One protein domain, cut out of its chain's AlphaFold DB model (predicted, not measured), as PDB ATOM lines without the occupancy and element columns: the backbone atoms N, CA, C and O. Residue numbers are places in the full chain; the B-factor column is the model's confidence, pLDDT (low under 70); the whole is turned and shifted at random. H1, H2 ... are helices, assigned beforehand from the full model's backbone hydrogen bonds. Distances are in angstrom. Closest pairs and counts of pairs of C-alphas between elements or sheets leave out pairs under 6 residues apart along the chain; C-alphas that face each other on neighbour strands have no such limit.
ATOM      1  N   LYS A   3     116.019 157.992 158.679       94.56
ATOM      2  CA  LYS A   3     116.746 159.265 158.788       94.56
ATOM      3  C   LYS A   3     118.182 159.123 159.298       94.56
ATOM      4  O   LYS A   3     119.079 159.767 158.775       94.56
ATOM      5  N   VAL A   4     118.415 158.269 160.296       96.12
ATOM      6  CA  VAL A   4     119.770 158.008 160.810       96.12
ATOM      7  C   VAL A   4     120.589 157.210 159.795       96.12
ATOM      8  O   VAL A   4     121.698 157.620 159.466       96.12
ATOM      9  N   ARG A   5     120.016 156.123 159.250       96.12
ATOM     10  CA  ARG A   5     120.684 155.238 158.276       96.12
ATOM     11  C   ARG A   5     121.188 155.994 157.048       96.12
ATOM     12  O   ARG A   5     122.288 155.718 156.590       96.12
ATOM     13  N   ASN A   6     120.398 156.948 156.565       94.69
ATOM     14  CA  ASN A   6     120.678 157.717 155.353       94.69
ATOM     15  C   ASN A   6     121.318 159.088 155.634       94.69
ATOM     16  O   ASN A   6     121.532 159.864 154.710       94.69
ATOM     17  N   GLY A   7     121.579 159.435 156.899       92.81
ATOM     18  CA  GLY A   7     122.157 160.736 157.253       92.81
ATOM     19  C   GLY A   7     121.235 161.941 157.018       92.81
ATOM     20  O   GLY A   7     121.707 163.074 156.988       92.81
ATOM     21  N   GLU A   8     119.925 161.738 156.902       95.06
ATOM     22  CA  GLU A   8     118.953 162.787 156.582       95.06
ATOM     23  C   GLU A   8     118.811 163.840 157.699       95.06
ATOM     24  O   GLU A   8     119.109 163.616 158.883       95.06
ATOM     25  N   ARG A   9     118.273 165.011 157.334       94.00
ATOM     26  CA  ARG A   9     117.913 166.067 158.288       94.00
ATOM     27  C   ARG A   9     116.897 165.545 159.313       94.00
ATOM     28  O   ARG A   9     115.945 164.840 158.986       94.00
ATOM     29  N   GLY A  10     117.095 165.919 160.578       91.19
ATOM     30  CA  GLY A  10     116.248 165.483 161.696       91.19
ATOM     31  C   GLY A  10     116.731 164.217 162.414       91.19
ATOM     32  O   GLY A  10     116.124 163.828 163.410       91.19
ATOM     33  N   ARG A  11     117.845 163.606 161.984       94.81
ATOM     34  CA  ARG A  11     118.471 162.466 162.683       94.81
ATOM     35  C   ARG A  11     118.922 162.782 164.116       94.81
ATOM     36  O   ARG A  11     118.805 161.925 164.985       94.81
ATOM     37  N   GLY A  12     119.342 164.022 164.385       95.62
ATOM     38  CA  GLY A  12     119.952 164.401 165.665       95.62
ATOM     39  C   GLY A  12     119.054 164.188 166.889       95.62
ATOM     40  O   GLY A  12     119.555 163.949 167.982       95.62
ATOM     41  N   GLY A  13     117.725 164.224 166.732       96.44
ATOM     42  CA  GLY A  13     116.807 163.903 167.832       96.44
ATOM     43  C   GLY A  13     116.890 162.436 168.262       96.44
ATOM     44  O   GLY A  13     116.884 162.140 169.453       96.44
ATOM     45  N   VAL A  14     117.016 161.531 167.291       96.00
ATOM     46  CA  VAL A  14     117.196 160.097 167.540       96.00
ATOM     47  C   VAL A  14     118.581 159.832 168.118       96.00
ATOM     48  O   VAL A  14     118.686 159.118 169.109       96.00
ATOM     49  N   GLU A  15     119.623 160.444 167.545       97.50
ATOM     50  CA  GLU A  15     121.007 160.271 168.005       97.50
ATOM     51  C   GLU A  15     121.159 160.677 169.478       97.50
ATOM     52  O   GLU A  15     121.591 159.870 170.296       97.50
ATOM     53  N   ARG A  16     120.669 161.866 169.859       97.81
ATOM     54  CA  ARG A  16     120.673 162.316 171.263       97.81
ATOM     55  C   ARG A  16     119.908 161.380 172.197       97.81
ATOM     56  O   ARG A  16     120.333 161.176 173.328       97.81
ATOM     57  N   ARG A  17     118.776 160.823 171.750       97.88
ATOM     58  CA  ARG A  17     117.972 159.900 172.565       97.88
ATOM     59  C   ARG A  17     118.711 158.585 172.805       97.88
ATOM     60  O   ARG A  17     118.667 158.088 173.920       97.88
ATOM     61  N   LEU A  18     119.374 158.041 171.785       97.81
ATOM     62  CA  LEU A  18     120.165 156.815 171.911       97.81
ATOM     63  C   LEU A  18     121.380 157.029 172.820       97.81
ATOM     64  O   LEU A  18     121.622 156.202 173.693       97.81
ATOM     65  N   VAL A  19     122.075 158.164 172.693       98.19
ATOM     66  CA  VAL A  19     123.184 158.517 173.598       98.19
ATOM     67  C   VAL A  19     122.702 158.635 175.044       98.19
ATOM     68  O   VAL A  19     123.302 158.057 175.944       98.19
ATOM     69  N   ALA A  20     121.562 159.291 175.276       98.12
ATOM     70  CA  ALA A  20     120.963 159.379 176.610       98.12
ATOM     71  C   ALA A  20     120.538 158.014 177.196       98.12
ATOM     72  O   ALA A  20     120.331 157.912 178.401       98.12
ATOM     73  N   LEU A  21     120.391 156.984 176.358       97.88
ATOM     74  CA  LEU A  21     120.075 155.611 176.757       97.88
ATOM     75  C   LEU A  21     121.324 154.721 176.896       97.88
ATOM     76  O   LEU A  21     121.176 153.544 177.208       97.88
ATOM     77  N   GLY A  22     122.529 155.260 176.677       97.25
ATOM     78  CA  GLY A  22     123.795 154.540 176.858       97.25
ATOM     79  C   GLY A  22     124.536 154.168 175.571       97.25
ATOM     80  O   GLY A  22     125.568 153.507 175.646       97.25
ATOM     81  N   ALA A  23     124.066 154.589 174.392       98.06
ATOM     82  CA  ALA A  23     124.857 154.452 173.169       98.06
ATOM     83  C   ALA A  23     126.041 155.435 173.152       98.06
ATOM     84  O   ALA A  23     125.965 156.529 173.717       98.06
ATOM     85  N   ARG A  24     127.112 155.100 172.422       97.81
ATOM     86  CA  ARG A  24     128.192 156.063 172.175       97.81
ATOM     87  C   ARG A  24     127.732 157.199 171.247       97.81
ATOM     88  O   ARG A  24     126.907 156.960 170.354       97.81
ATOM     89  N   PRO A  25     128.277 158.418 171.397       97.44
ATOM     90  CA  PRO A  25     128.147 159.458 170.382       97.44
ATOM     91  C   PRO A  25     128.617 158.959 169.010       97.44
ATOM     92  O   PRO A  25     129.533 158.143 168.921       97.44
ATOM     93  N   ARG A  26     127.963 159.431 167.948       96.88
ATOM     94  CA  ARG A  26     128.370 159.155 166.567       96.88
ATOM     95  C   ARG A  26     129.509 160.083 166.180       96.88
ATOM     96  O   ARG A  26     129.383 161.289 166.397       96.88
ATOM     97  N   ASP A  27     130.545 159.538 165.559       95.56
ATOM     98  CA  ASP A  27     131.661 160.349 165.083       95.56
ATOM     99  C   ASP A  27     131.285 161.120 163.811       95.56
ATOM    100  O   ASP A  27     130.377 160.755 163.050       95.56
ATOM    101  N   GLU A  28     131.978 162.231 163.570       91.56
ATOM    102  CA  GLU A  28     131.758 163.030 162.371       91.56
ATOM    103  C   GLU A  28     132.116 162.226 161.112       91.56
ATOM    104  O   GLU A  28     133.152 161.572 161.034       91.56
ATOM    105  N   GLY A  29     131.222 162.227 160.119       91.44
ATOM    106  CA  GLY A  29     131.397 161.451 158.886       91.44
ATOM    107  C   GLY A  29     131.138 159.944 159.022       91.44
ATOM    108  O   GLY A  29     131.036 159.259 158.005       91.44
ATOM    109  N   GLU A  30     130.946 159.425 160.237       95.12
ATOM    110  CA  GLU A  30     130.692 158.005 160.456       95.12
ATOM    111  C   GLU A  30     129.407 157.548 159.738       95.12
ATOM    112  O   GLU A  30     128.376 158.217 159.867       95.12
ATOM    113  N   PRO A  31     129.386 156.412 159.015       95.94
ATOM    114  CA  PRO A  31     128.180 155.907 158.364       95.94
ATOM    115  C   PRO A  31     127.051 155.582 159.355       95.94
ATOM    116  O   PRO A  31     127.170 154.727 160.229       95.94
ATOM    117  N   GLY A  32     125.884 156.201 159.167       96.62
ATOM    118  CA  GLY A  32     124.784 156.108 160.135       96.62
ATOM    119  C   GLY A  32     124.138 154.731 160.242       96.62
ATOM    120  O   GLY A  32     123.465 154.452 161.228       96.62
ATOM    121  N   ARG A  33     124.323 153.859 159.244       96.94
ATOM    122  CA  ARG A  33     123.850 152.471 159.296       96.94
ATOM    123  C   ARG A  33     124.609 151.657 160.345       96.94
ATOM    124  O   ARG A  33     123.942 151.053 161.175       96.94
ATOM    125  N   GLY A  34     125.944 151.666 160.286       97.12
ATOM    126  CA  GLY A  34     126.797 150.913 161.212       97.12
ATOM    127  C   GLY A  34     126.652 151.440 162.633       97.12
ATOM    128  O   GLY A  34     126.263 150.695 163.528       97.12
ATOM    129  N   TRP A  35     126.778 152.761 162.795       97.88
ATOM    130  CA  TRP A  35     126.557 153.416 164.082       97.88
ATOM    131  C   TRP A  35     125.197 153.069 164.711       97.88
ATOM    132  O   TRP A  35     125.110 152.768 165.897       97.88
ATOM    133  N   LEU A  36     124.107 153.098 163.929       97.69
ATOM    134  CA  LEU A  36     122.768 152.807 164.449       97.69
ATOM    135  C   LEU A  36     122.633 151.355 164.914       97.69
ATOM    136  O   LEU A  36     121.905 151.097 165.868       97.69
ATOM    137  N   GLU A  37     123.268 150.413 164.222       97.25
ATOM    138  CA  GLU A  37     123.246 149.004 164.603       97.25
ATOM    139  C   GLU A  37     123.928 148.801 165.958       97.25
ATOM    140  O   GLU A  37     123.298 148.279 166.877       97.25
ATOM    141  N   GLU A  38     125.142 149.329 166.121       97.62
ATOM    142  CA  GLU A  38     125.873 149.318 167.394       97.62
ATOM    143  C   GLU A  38     125.091 150.018 168.511       97.62
ATOM    144  O   GLU A  38     124.931 149.474 169.602       97.62
ATOM    145  N   ALA A  39     124.547 151.206 168.235       98.06
ATOM    146  CA  ALA A  39     123.789 151.982 169.207       98.06
ATOM    147  C   ALA A  39     122.529 151.243 169.681       98.06
ATOM    148  O   ALA A  39     122.216 151.269 170.868       98.06
ATOM    149  N   LEU A  40     121.803 150.578 168.775       97.62
ATOM    150  CA  LEU A  40     120.621 149.791 169.134       97.62
ATOM    151  C   LEU A  40     120.987 148.565 169.978       97.62
ATOM    152  O   LEU A  40     120.253 148.256 170.915       97.62
ATOM    153  N   GLN A  41     122.112 147.906 169.687       97.38
ATOM    154  CA  GLN A  41     122.622 146.811 170.517       97.38
ATOM    155  C   GLN A  41     123.021 147.305 171.913       97.38
ATOM    156  O   GLN A  41     122.594 146.727 172.909       97.38
ATOM    157  N   ALA A  42     123.761 148.416 171.998       97.62
ATOM    158  CA  ALA A  42     124.239 148.981 173.260       97.62
ATOM    159  C   ALA A  42     123.101 149.359 174.222       97.62
ATOM    160  O   ALA A  42     123.206 149.133 175.424       97.62
ATOM    161  N   VAL A  43     121.989 149.891 173.703       97.81
ATOM    162  CA  VAL A  43     120.820 150.256 174.529       97.81
ATOM    163  C   VAL A  43     119.865 149.081 174.785       97.81
ATOM    164  O   VAL A  43     118.794 149.279 175.358       97.81
ATOM    165  N   GLY A  44     120.197 147.871 174.319       97.25
ATOM    166  CA  GLY A  44     119.340 146.690 174.452       97.25
ATOM    167  C   GLY A  44     118.007 146.819 173.708       97.25
ATOM    168  O   GLY A  44     116.975 146.321 174.170       97.25
TER     169      GLY A  44
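Overview. This is residues 3 to 44 of the 85 residues of an uncharacterized protein of Streptomyces sp. 73 (UniProt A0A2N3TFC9). Picture two short helices, H1 and H2, roughly side by side and running the same way, a loose pair with few contacts between them. After H1 the long loop of residues 21 to 31 travels back past the pair to where H2 begins, while residues 3 to 11 curve round at the end where both helices start. The printed part has 42 residues, with H1 followed by H2 and no named strand; the class is all helix, though under half of the residues, 20 of 42, are in named elements. The whole is compact, with a radius of gyration of the C-alphas of 9.1 A and spans of 24 by 18 by 15 A.

Along the chain. Start at C-alpha 3, at (116.746, 159.265, 158.788), and go on through residues 3 to 11, which hold no named element. Find C-alpha 12 at (119.952, 164.401, 165.665); here H1 begins, residues 12 to 20, 12.1 A from first to last C-alpha. Pass residues 21 to 31 to reach H2, residues 32 to 42, which is 14.9 A long and ends with C-alpha 42 at (124.239, 148.981, 173.260).

Arrangement. Look at Leu 18 and Ala 39, the closest C-alphas of H1 and H2, 6.6 A apart. The two helices only just touch, with 3 pairs of C-alphas within 8 A. They run the same way at a shallow tilt of 27 degrees. Their centres are 11.5 A apart. In both H1 and H2 every O i to N i+4 pair is within hydrogen-bond range.

Size, cuts and confidence. The two C-alphas farthest apart are those of Arg 9 and Gly 44, at 25.3 A. From H1 to H2 you follow a long link of 11 residues. The printed part has no cut. The mean pLDDT of the printed part is 96.3, and no printed residue is under 70.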